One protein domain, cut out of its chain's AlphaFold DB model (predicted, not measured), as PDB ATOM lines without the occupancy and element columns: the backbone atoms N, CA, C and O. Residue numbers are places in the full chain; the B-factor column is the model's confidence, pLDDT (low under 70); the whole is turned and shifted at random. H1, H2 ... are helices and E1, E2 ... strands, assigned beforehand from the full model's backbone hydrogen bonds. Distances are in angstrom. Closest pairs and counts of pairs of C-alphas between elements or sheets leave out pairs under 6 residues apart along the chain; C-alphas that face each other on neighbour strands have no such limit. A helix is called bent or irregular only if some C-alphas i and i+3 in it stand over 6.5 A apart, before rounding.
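Overview. This is residues 3 to 86 of the 86 residues of an uncharacterized protein of Rhizophagus irregularis (UniProt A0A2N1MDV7). There is little regular structure: two short two-stranded ribbons, E1-E2 and E3-E4, lie loosely side by side, with wide loops beyond their ends and helix H2 turning away from E4. The printed part has 84 residues, 30 in named elements, in the order E1, E2, E3, H1, E4, H2; both sheets are antiparallel and the class is mixed. It is loose, with a radius of gyration of the C-alphas of 16.4 A and spans of 50 by 34 by 23 A.

Arrangement. Start at E1, residues 3 to 5, in an antiparallel hairpin with E2, residues 20 to 23; N 3 and O 22 are 2.8 A apart. Next find E3, residues 43 to 46, antiparallel to E4, residues 70 to 73; N 44 and O 72 are 2.8 A apart. The closest C-alphas of E2 and E3, Tyr 22 and Ile 44, are 7.8 A apart. H1, residues 48 to 51, is too short for an O i to N i+4 pair; in H2, residues 74 to 84, every such pair is within hydrogen-bond range.

Along the chain. Find C-alpha 3 at (154.693, 163.979, 213.164); H2 runs 15.0 A to C-alpha 84 at (161.522, 160.249, 229.729).

Size, cuts and confidence. The printed part has no cut; links E1 to E2, E2 to E3 and H1 to E4 are long. Residues 14, 68, 85 and 86 have pLDDT under 70.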
ATOM      1  N   ALA A   3     154.862 165.387 213.480       75.44
ATOM      2  CA  ALA A   3     154.693 163.979 213.164       75.44
ATOM      3  C   ALA A   3     154.320 163.884 211.693       75.44
ATOM      4  O   ALA A   3     153.391 164.543 211.225       75.44
ATOM      5  N   TRP A   4     155.043 163.040 210.974       78.31
ATOM      6  CA  TRP A   4     154.749 162.712 209.592       78.31
ATOM      7  C   TRP A   4     154.365 161.244 209.543       78.31
ATOM      8  O   TRP A   4     155.125 160.388 209.992       78.31
ATOM      9  N   HIS A   5     153.183 160.957 209.014       76.12
ATOM     10  CA  HIS A   5     152.711 159.597 208.821       76.12
ATOM     11  C   HIS A   5     152.801 159.224 207.339       76.12
ATOM     12  O   HIS A   5     152.233 159.907 206.484       76.12
ATOM     13  N   TYR A   6     153.500 158.120 207.065       80.00
ATOM     14  CA  TYR A   6     153.645 157.511 205.747       80.00
ATOM     15  C   TYR A   6     153.254 156.037 205.817       80.00
ATOM     16  O   TYR A   6     153.638 155.342 206.757       80.00
ATOM     17  N   CYS A   7     152.572 155.546 204.787       78.75
ATOM     18  CA  CYS A   7     152.336 154.118 204.592       78.75
ATOM     19  C   CYS A   7     153.260 153.673 203.462       78.75
ATOM     20  O   CYS A   7     153.079 154.110 202.326       78.75
ATOM     21  N   ILE A   8     154.297 152.901 203.792       77.50
ATOM     22  CA  ILE A   8     155.369 152.535 202.858       77.50
ATOM     23  C   ILE A   8     155.636 151.036 202.883       77.50
ATOM     24  O   ILE A   8     155.415 150.365 203.887       77.50
ATOM     25  N   ASN A   9     156.136 150.520 201.769       72.56
ATOM     26  CA  ASN A   9     156.663 149.167 201.622       72.56
ATOM     27  C   ASN A   9     157.940 149.201 200.762       72.56
ATOM     28  O   ASN A   9     158.363 150.255 200.284       72.56
ATOM     29  N   ASN A  10     158.543 148.037 200.525       71.81
ATOM     30  CA  ASN A  10     159.749 147.891 199.703       71.81
ATOM     31  C   ASN A  10     159.549 148.185 198.199       71.81
ATOM     32  O   ASN A  10     160.523 148.150 197.453       71.81
ATOM     33  N   VAL A  11     158.320 148.463 197.752       72.69
ATOM     34  CA  VAL A  11     157.989 148.776 196.350       72.69
ATOM     35  C   VAL A  11     157.456 150.198 196.159       72.69
ATOM     36  O   VAL A  11     157.137 150.592 195.038       72.69
ATOM     37  N   THR A  12     157.363 150.995 197.227       74.12
ATOM     38  CA  THR A  12     156.860 152.368 197.141       74.12
ATOM     39  C   THR A  12     157.880 153.237 196.406       74.12
ATOM     40  O   THR A  12     159.019 153.380 196.846       74.12
ATOM     41  N   THR A  13     157.492 153.817 195.270       76.88
ATOM     42  CA  THR A  13     158.387 154.654 194.460       76.88
ATOM     43  C   THR A  13     158.804 155.914 195.223       76.88
ATOM     44  O   THR A  13     157.968 156.596 195.821       76.88
ATOM     45  N   ALA A  14     160.092 156.261 195.172       66.88
ATOM     46  CA  ALA A  14     160.588 157.522 195.715       66.88
ATOM     47  C   ALA A  14     159.835 158.708 195.081       66.88
ATOM     48  O   ALA A  14     159.752 158.814 193.860       66.88
ATOM     49  N   GLY A  15     159.257 159.580 195.912       70.62
ATOM     50  CA  GLY A  15     158.444 160.720 195.467       70.62
ATOM     51  C   GLY A  15     156.943 160.439 195.286       70.62
ATOM     52  O   GLY A  15     156.183 161.388 195.144       70.62
ATOM     53  N   ALA A  16     156.488 159.181 195.369       73.19
ATOM     54  CA  ALA A  16     155.058 158.834 195.354       73.19
ATOM     55  C   ALA A  16     154.383 158.947 196.738       73.19
ATOM     56  O   ALA A  16     153.213 158.603 196.908       73.19
ATOM     57  N   LEU A  17     155.130 159.398 197.746       73.50
ATOM     58  CA  LEU A  17     154.665 159.520 199.120       73.50
ATOM     59  C   LEU A  17     153.808 160.776 199.293       73.50
ATOM     60  O   LEU A  17     154.290 161.884 199.070       73.50
ATOM     61  N   ASN A  18     152.575 160.605 199.769       74.25
ATOM     62  CA  ASN A  18     151.724 161.705 200.221       74.25
ATOM     63  C   ASN A  18     151.510 161.605 201.743       74.25
ATOM     64  O   ASN A  18     150.604 160.887 202.178       74.25
ATOM     65  N   PRO A  19     152.363 162.239 202.567       75.06
ATOM     66  CA  PRO A  19     152.243 162.135 204.013       75.06
ATOM     67  C   PRO A  19     151.052 162.897 204.577       75.06
ATOM     68  O   PRO A  19     150.697 163.975 204.104       75.06
ATOM     69  N   ALA A  20     150.542 162.400 205.701       75.88
ATOM     70  CA  ALA A  20     149.760 163.217 206.620       75.88
ATOM     71  C   ALA A  20     150.705 163.866 207.646       75.88
ATOM     72  O   ALA A  20     151.472 163.165 208.311       75.88
ATOM     73  N   MET A  21     150.668 165.196 207.755       76.94
ATOM     74  CA  MET A  21     151.481 165.969 208.698       76.94
ATOM     75  C   MET A  21     150.621 166.450 209.864       76.94
ATOM     76  O   MET A  21     149.569 167.051 209.656       76.94
ATOM     77  N   TYR A  22     151.099 166.201 211.079       75.38
ATOM     78  CA  TYR A  22     150.475 166.624 212.325       75.38
ATOM     79  C   TYR A  22     151.484 167.427 213.134       75.38
ATOM     80  O   TYR A  22     152.624 167.005 213.333       75.38
ATOM     81  N   GLU A  23     151.082 168.591 213.620       73.81
ATOM     82  CA  GLU A  23     151.935 169.410 214.469       73.81
ATOM     83  C   GLU A  23     151.612 169.145 215.940       73.81
ATOM     84  O   GLU A  23     150.459 169.226 216.351       73.81
ATOM     85  N   PHE A  24     152.630 168.799 216.724       74.50
ATOM     86  CA  PHE A  24     152.502 168.482 218.148       74.50
ATOM     87  C   PHE A  24     153.803 168.835 218.869       74.50
ATOM     88  O   PHE A  24     154.857 168.893 218.251       74.50
ATOM     89  N   GLY A  25     153.804 169.114 220.162       74.19
ATOM     90  CA  GLY A  25     155.028 169.512 220.868       74.19
ATOM     91  C   GLY A  25     154.701 170.350 222.081       74.19
ATOM     92  O   GLY A  25     153.548 170.407 222.463       74.19
ATOM     93  N   THR A  26     155.696 170.977 222.700       72.88
ATOM     94  CA  THR A  26     155.505 171.813 223.901       72.88
ATOM     95  C   THR A  26     155.275 173.284 223.571       72.88
ATOM     96  O   THR A  26     154.700 174.012 224.373       72.88
ATOM     97  N   VAL A  27     155.705 173.721 222.385       79.44
ATOM     98  CA  VAL A  27     155.588 175.091 221.874       79.44
ATOM     99  C   VAL A  27     155.269 175.023 220.376       79.44
ATOM    100  O   VAL A  27     155.753 174.119 219.684       79.44
ATOM    101  N   ALA A  28     154.427 175.936 219.893       77.94
ATOM    102  CA  ALA A  28     154.028 176.045 218.493       77.94
ATOM    103  C   ALA A  28     155.187 176.491 217.596       77.94
ATOM    104  O   ALA A  28     156.250 176.894 218.073       77.94
ATOM    105  N   ARG A  29     154.990 176.420 216.272       75.19
ATOM    106  CA  ARG A  29     156.002 176.816 215.278       75.19
ATOM    107  C   ARG A  29     156.517 178.250 215.431       75.19
ATOM    108  O   ARG A  29     157.620 178.540 214.982       75.19
ATOM    109  N   ASP A  30     155.731 179.126 216.053       80.00
ATOM    110  CA  ASP A  30     156.109 180.505 216.383       80.00
ATOM    111  C   ASP A  30     157.133 180.611 217.530       80.00
ATOM    112  O   ASP A  30     157.624 181.700 217.819       80.00
ATOM    113  N   GLY A  31     157.451 179.498 218.200       76.06
ATOM    114  CA  GLY A  31     158.409 179.435 219.300       76.06
ATOM    115  C   GLY A  31     157.964 180.142 220.583       76.06
ATOM    116  O   GLY A  31     158.759 180.237 221.514       76.06
ATOM    117  N   THR A  32     156.722 180.623 220.661       79.62
ATOM    118  CA  THR A  32     156.235 181.450 221.778       79.62
ATOM    119  C   THR A  32     154.949 180.928 222.396       79.62
ATOM    120  O   THR A  32     154.770 181.065 223.604       79.62
ATOM    121  N   THR A  33     154.081 180.287 221.615       82.88
ATOM    122  CA  THR A  33     152.801 179.776 222.107       82.88
ATOM    123  C   THR A  33     152.980 178.379 222.707       82.88
ATOM    124  O   THR A  33     153.298 177.446 221.965       82.88
ATOM    125  N   PRO A  34     152.762 178.172 224.019       79.06
ATOM    126  CA  PRO A  34     152.805 176.842 224.611       79.06
ATOM    127  C   PRO A  34     151.686 175.970 224.043       79.06
ATOM    128  O   PRO A  34     150.532 176.388 223.966       79.06
ATOM    129  N   ILE A  35     152.018 174.733 223.691       80.25
ATOM    130  CA  ILE A  35     151.035 173.719 223.327       80.25
ATOM    131  C   ILE A  35     150.836 172.848 224.563       80.25
ATOM    132  O   ILE A  35     151.699 172.050 224.916       80.25
ATOM    133  N   ASN A  36     149.686 172.989 225.212       82.00
ATOM    134  CA  ASN A  36     149.260 172.104 226.291       82.00
ATOM    135  C   ASN A  36     148.170 171.196 225.734       82.00
ATOM    136  O   ASN A  36     147.015 171.615 225.646       82.00
ATOM    137  N   LEU A  37     148.548 169.994 225.295       84.75
ATOM    138  CA  LEU A  37     147.567 169.027 224.822       84.75
ATOM    139  C   LEU A  37     146.763 168.508 226.017       84.75
ATOM    140  O   LEU A  37     147.308 168.263 227.093       84.75
ATOM    141  N   GLN A  38     145.466 168.335 225.821       89.56
ATOM    142  CA  GLN A  38     144.625 167.503 226.669       89.56
ATOM    143  C   GLN A  38     144.463 166.125 226.028       89.56
ATOM    144  O   GLN A  38     144.543 165.992 224.804       89.56
ATOM    145  N   ALA A  39     144.196 165.109 226.849       89.44
ATOM    146  CA  ALA A  39     143.852 163.781 226.353       89.44
ATOM    147  C   ALA A  39     142.667 163.867 225.370       89.44
ATOM    148  O   ALA A  39     141.670 164.543 225.629       89.44
ATOM    149  N   GLY A  40     142.799 163.209 224.225       88.19
ATOM    150  CA  GLY A  40     141.835 163.189 223.131       88.19
ATOM    151  C   GLY A  40     141.845 164.431 222.234       88.19
ATOM    152  O   GLY A  40     141.152 164.437 221.218       88.19
ATOM    153  N   GLN A  41     142.615 165.477 222.559       86.94
ATOM    154  CA  GLN A  41     142.618 166.726 221.789       86.94
ATOM    155  C   GLN A  41     143.274 166.565 220.413       86.94
ATOM    156  O   GLN A  41     142.863 167.222 219.456       86.94
ATOM    157  N   LEU A  42     144.296 165.712 220.311       86.12
ATOM    158  CA  LEU A  42     145.039 165.502 219.074       86.12
ATOM    159  C   LEU A  42     145.326 164.016 218.860       86.12
ATOM    160  O   LEU A  42     146.400 163.511 219.182       86.12
ATOM    161  N   VAL A  43     144.338 163.332 218.285       86.69
ATOM    162  CA  VAL A  43     144.411 161.906 217.953       86.69
ATOM    163  C   VAL A  43     144.748 161.732 216.474       86.69
ATOM    164  O   VAL A  43     144.013 162.187 215.595       86.69
ATOM    165  N   ILE A  44     145.853 161.045 216.190       85.00
ATOM    166  CA  ILE A  44     146.197 160.581 214.847       85.00
ATOM    167  C   ILE A  44     145.541 159.224 214.630       85.00
ATOM    168  O   ILE A  44     145.750 158.297 215.403       85.00
ATOM    169  N   ASN A  45     144.810 159.087 213.531       83.81
ATOM    170  CA  ASN A  45     144.190 157.830 213.138       83.81
ATOM    171  C   ASN A  45     145.006 157.173 212.026       83.81
ATOM    172  O   ASN A  45     144.958 157.610 210.876       83.81
ATOM    173  N   ILE A  46     145.750 156.119 212.362       82.38
ATOM    174  CA  ILE A  46     146.500 155.336 211.375       82.38
ATOM    175  C   ILE A  46     145.531 154.363 210.691       82.38
ATOM    176  O   ILE A  46     145.013 153.466 211.359       82.38
ATOM    177  N   PRO A  47     145.264 154.491 209.375       79.94
ATOM    178  CA  PRO A  47     144.398 153.560 208.663       79.94
ATOM    179  C   PRO A  47     144.933 152.133 208.764       79.94
ATOM    180  O   PRO A  47     146.131 151.900 208.605       79.94
ATOM    181  N   LEU A  48     144.042 151.157 208.940       78.31
ATOM    182  CA  LEU A  48     144.446 149.753 209.043       78.31
ATOM    183  C   LEU A  48     145.160 149.262 207.768       78.31
ATOM    184  O   LEU A  48     146.069 148.441 207.830       78.31
ATOM    185  N   GLY A  49     144.813 149.839 206.613       76.56
ATOM    186  CA  GLY A  49     145.498 149.589 205.343       76.56
ATOM    187  C   GLY A  49     146.991 149.934 205.348       76.56
ATOM    188  O   GLY A  49     147.719 149.426 204.505       76.56
ATOM    189  N   CYS A  50     147.469 150.743 206.300       79.88
ATOM    190  CA  CYS A  50     148.890 151.049 206.453       79.88
ATOM    191  C   CYS A  50     149.665 149.927 207.150       79.88
ATOM    192  O   CYS A  50     150.808 149.677 206.783       79.88
ATOM    193  N   LEU A  51     149.038 149.188 208.074       79.44
ATOM    194  CA  LEU A  51     149.639 147.984 208.670       79.44
ATOM    195  C   LEU A  51     149.800 146.848 207.660       79.44
ATOM    196  O   LEU A  51     150.737 146.061 207.747       79.44
ATOM    197  N   TYR A  52     148.872 146.769 206.711       80.31
ATOM    198  CA  TYR A  52     148.867 145.754 205.662       80.31
ATOM    199  C   TYR A  52     149.374 146.306 204.326       80.31
ATOM    200  O   TYR A  52     149.154 145.712 203.275       80.31
ATOM    201  N   HIS A  53     150.050 147.455 204.322       80.88
ATOM    202  CA  HIS A  53     150.515 148.045 203.078       80.88
ATOM    203  C   HIS A  53     151.608 147.172 202.439       80.88
ATOM    204  O   HIS A  53     152.657 146.931 203.030       80.88
ATOM    205  N   GLY A  54     151.379 146.704 201.209       75.94
ATOM    206  CA  GLY A  54     152.318 145.835 200.491       75.94
ATOM    207  C   GLY A  54     152.227 144.347 200.816       75.94
ATOM    208  O   GLY A  54     153.018 143.579 200.271       75.94
ATOM    209  N   VAL A  55     151.279 143.918 201.658       83.06
ATOM    210  CA  VAL A  55     151.008 142.482 201.785       83.06
ATOM    211  C   VAL A  55     150.411 141.951 200.472       83.06
ATOM    212  O   VAL A  55     149.676 142.675 199.796       83.06
ATOM    213  N   PRO A  56     150.708 140.701 200.085       82.88
ATOM    214  CA  PRO A  56     150.104 140.087 198.908       82.88
ATOM    215  C   PRO A  56     148.570 140.064 198.977       82.88
ATOM    216  O   PRO A  56     147.995 139.920 200.051       82.88
ATOM    217  N   ASN A  57     147.894 140.108 197.823       81.56
ATOM    218  CA  ASN A  57     146.422 140.110 197.747       81.56
ATOM    219  C   ASN A  57     145.747 138.870 198.372       81.56
ATOM    220  O   ASN A  57     144.549 138.896 198.628       81.56
ATOM    221  N   ASN A  58     146.488 137.778 198.594       87.75
ATOM    222  CA  ASN A  58     146.002 136.566 199.264       87.75
ATOM    223  C   ASN A  58     146.279 136.551 200.779       87.75
ATOM    224  O   ASN A  58     146.042 135.535 201.431       87.75
ATOM    225  N   PHE A  59     146.799 137.642 201.343       86.38
ATOM    226  CA  PHE A  59     146.989 137.776 202.778       86.38
ATOM    227  C   PHE A  59     145.634 137.842 203.493       86.38
ATOM    228  O   PHE A  59     144.771 138.653 203.156       86.38
ATOM    229  N   VAL A  60     145.462 137.000 204.511       85.38
ATOM    230  CA  VAL A  60     144.263 136.987 205.354       85.38
ATOM    231  C   VAL A  60     144.531 137.831 206.595       85.38
ATOM    232  O   VAL A  60     145.420 137.517 207.383       85.38
ATOM    233  N   ILE A  61     143.747 138.896 206.779       82.25
ATOM    234  CA  ILE A  61     143.802 139.723 207.990       82.25
ATOM    235  C   ILE A  61     143.368 138.867 209.200       82.25
ATOM    236  O   ILE A  61     142.298 138.255 209.141       82.25
ATOM    237  N   PRO A  62     144.167 138.806 210.288       82.31
ATOM    238  CA  PRO A  62     143.816 138.052 211.492       82.31
ATOM    239  C   PRO A  62     142.466 138.469 212.094       82.31
ATOM    240  O   PRO A  62     142.106 139.644 212.066       82.31
ATOM    241  N   SER A  63     141.739 137.500 212.664       82.00
ATOM    242  CA  SER A  63     140.435 137.709 213.311       82.00
ATOM    243  C   SER A  63     140.539 137.591 214.844       82.00
ATOM    244  O   SER A  63     141.184 136.649 215.313       82.00
ATOM    245  N   PRO A  64     139.895 138.481 215.630       80.19
ATOM    246  CA  PRO A  64     139.106 139.623 215.169       80.19
ATOM    247  C   PRO A  64     140.003 140.710 214.555       80.19
ATOM    248  O   PRO A  64     141.116 140.925 215.041       80.19
ATOM    249  N   PRO A  65     139.546 141.392 213.489       74.81
ATOM    250  CA  PRO A  65     140.321 142.470 212.901       74.81
ATOM    251  C   PRO A  65     140.493 143.590 213.927       74.81
ATOM    252  O   PRO A  65     139.576 143.903 214.691       74.81
ATOM    253  N   LEU A  66     141.671 144.215 213.921       80.38
ATOM    254  CA  LEU A  66     141.868 145.469 214.638       80.38
ATOM    255  C   LEU A  66     140.853 146.512 214.133       80.38
ATOM    256  O   LEU A  66     140.482 146.478 212.952       80.38
ATOM    257  N   PRO A  67     140.414 147.453 214.988       80.12
ATOM    258  CA  PRO A  67     139.586 148.567 214.553       80.12
ATOM    259  C   PRO A  67     140.222 149.274 213.354       80.12
ATOM    260  O   PRO A  67     141.431 149.527 213.333       80.12
ATOM    261  N   ASN A  68     139.413 149.583 212.338       69.81
ATOM    262  CA  ASN A  68     139.895 150.442 211.271       69.81
ATOM    263  C   ASN A  68     140.115 151.836 211.857       69.81
ATOM    264  O   ASN A  68     139.176 152.404 212.405       69.81
ATOM    265  N   GLN A  69     141.333 152.352 211.686       77.69
ATOM    266  CA  GLN A  69     141.918 153.475 212.422       77.69
ATOM    267  C   GLN A  69     142.451 153.069 213.797       77.69
ATOM    268  O   GLN A  69     141.702 152.877 214.749       77.69
ATOM    269  N   ILE A  70     143.776 152.969 213.887       82.94
ATOM    270  CA  ILE A  70     144.495 152.826 215.151       82.94
ATOM    271  C   ILE A  70     144.751 154.236 215.685       82.94
ATOM    272  O   ILE A  70     145.512 154.976 215.049       82.94
ATOM    273  N   PRO A  71     144.117 154.626 216.803       86.06
ATOM    274  CA  PRO A  71     144.301 155.946 217.372       86.06
ATOM    275  C   PRO A  71     145.648 156.029 218.096       86.06
ATOM    276  O   PRO A  71     145.994 155.163 218.898       86.06
ATOM    277  N   ILE A  72     146.390 157.098 217.835       85.31
ATOM    278  CA  ILE A  72     147.540 157.533 218.626       85.31
ATOM    279  C   ILE A  72     147.201 158.903 219.187       85.31
ATOM    280  O   ILE A  72     147.060 159.862 218.428       85.31
ATOM    281  N   ASP A  73     147.092 159.002 220.505       89.31
ATOM    282  CA  ASP A  73     146.924 160.284 221.174       89.31
ATOM    283  C   ASP A  73     148.288 160.961 221.356       89.31
ATOM    284  O   ASP A  73     149.182 160.454 222.037       89.31
ATOM    285  N   LEU A  74     148.473 162.119 220.723       87.50
ATOM    286  CA  LEU A  74     149.722 162.867 220.828       87.50
ATOM    287  C   LEU A  74     149.910 163.522 222.199       87.50
ATOM    288  O   LEU A  74     151.027 163.952 222.497       87.50
ATOM    289  N   PHE A  75     148.876 163.555 223.046       88.88
ATOM    290  CA  PHE A  75     149.030 163.860 224.466       88.88
ATOM    291  C   PHE A  75     149.999 162.884 225.143       88.88
ATOM    292  O   PHE A  75     150.960 163.319 225.779       88.88
ATOM    293  N   ASP A  76     149.813 161.576 224.947       86.50
ATOM    294  CA  ASP A  76     150.657 160.546 225.568       86.50
ATOM    295  C   ASP A  76     152.100 160.632 225.058       86.50
ATOM    296  O   ASP A  76     153.059 160.485 225.819       86.50
ATOM    297  N   VAL A  77     152.267 160.948 223.772       82.56
ATOM    298  CA  VAL A  77     153.585 161.168 223.165       82.56
ATOM    299  C   VAL A  77     154.259 162.406 223.761       82.56
ATOM    300  O   VAL A  77     155.434 162.349 224.129       82.56
ATOM    301  N   GLN A  78     153.531 163.520 223.890       82.81
ATOM    302  CA  GLN A  78     154.040 164.742 224.515       82.81
ATOM    303  C   GLN A  78     154.455 164.481 225.970       82.81
ATOM    304  O   GLN A  78     155.544 164.885 226.382       82.81
ATOM    305  N   TYR A  79     153.613 163.777 226.726       85.00
ATOM    306  CA  TYR A  79     153.871 163.414 228.114       85.00
ATOM    307  C   TYR A  79     155.122 162.537 228.247       85.00
ATOM    308  O   TYR A  79     155.988 162.832 229.070       85.00
ATOM    309  N   ALA A  80     155.258 161.496 227.421       84.00
ATOM    310  CA  ALA A  80     156.428 160.623 227.436       84.00
ATOM    311  C   ALA A  80     157.717 161.397 227.123       84.00
ATOM    312  O   ALA A  80     158.693 161.278 227.855       84.00
ATOM    313  N   VAL A  81     157.725 162.257 226.099       81.06
ATOM    314  CA  VAL A  81     158.908 163.071 225.761       81.06
ATOM    315  C   VAL A  81     159.308 163.995 226.917       81.06
ATOM    316  O   VAL A  81     160.492 164.111 227.228       81.06
ATOM    317  N   LEU A  82     158.341 164.624 227.587       80.25
ATOM    318  CA  LEU A  82     158.607 165.514 228.720       80.25
ATOM    319  C   LEU A  82     159.155 164.792 229.958       80.25
ATOM    320  O   LEU A  82     159.893 165.397 230.735       80.25
ATOM    321  N   ASN A  83     158.785 163.526 230.158       82.12
ATOM    322  CA  ASN A  83     159.101 162.787 231.382       82.12
ATOM    323  C   ASN A  83     160.204 161.728 231.212       82.12
ATOM    324  O   ASN A  83     160.806 161.342 232.208       82.12
ATOM    325  N   CYS A  84     160.498 161.268 229.992       70.06
ATOM    326  CA  CYS A  84     161.522 160.249 229.729       70.06
ATOM    327  C   CYS A  84     162.927 160.816 229.468       70.06
ATOM    328  O   CYS A  84     163.896 160.083 229.622       70.06
ATOM    329  N   PHE A  85     163.063 162.091 229.090       58.41
ATOM    330  CA  PHE A  85     164.367 162.753 228.901       58.41
ATOM    331  C   PHE A  85     164.821 163.550 230.135       58.41
ATOM    332  O   PHE A  85     165.487 164.577 230.002       58.41
ATOM    333  N   ARG A  86     164.427 163.103 231.331       50.66
ATOM    334  CA  ARG A  86     164.761 163.752 232.601       50.66
ATOM    335  C   ARG A  86     165.946 163.101 233.297       50.66
ATOM    336  O   ARG A  86     166.037 161.857 233.248       50.66
TER     337      ARG A  86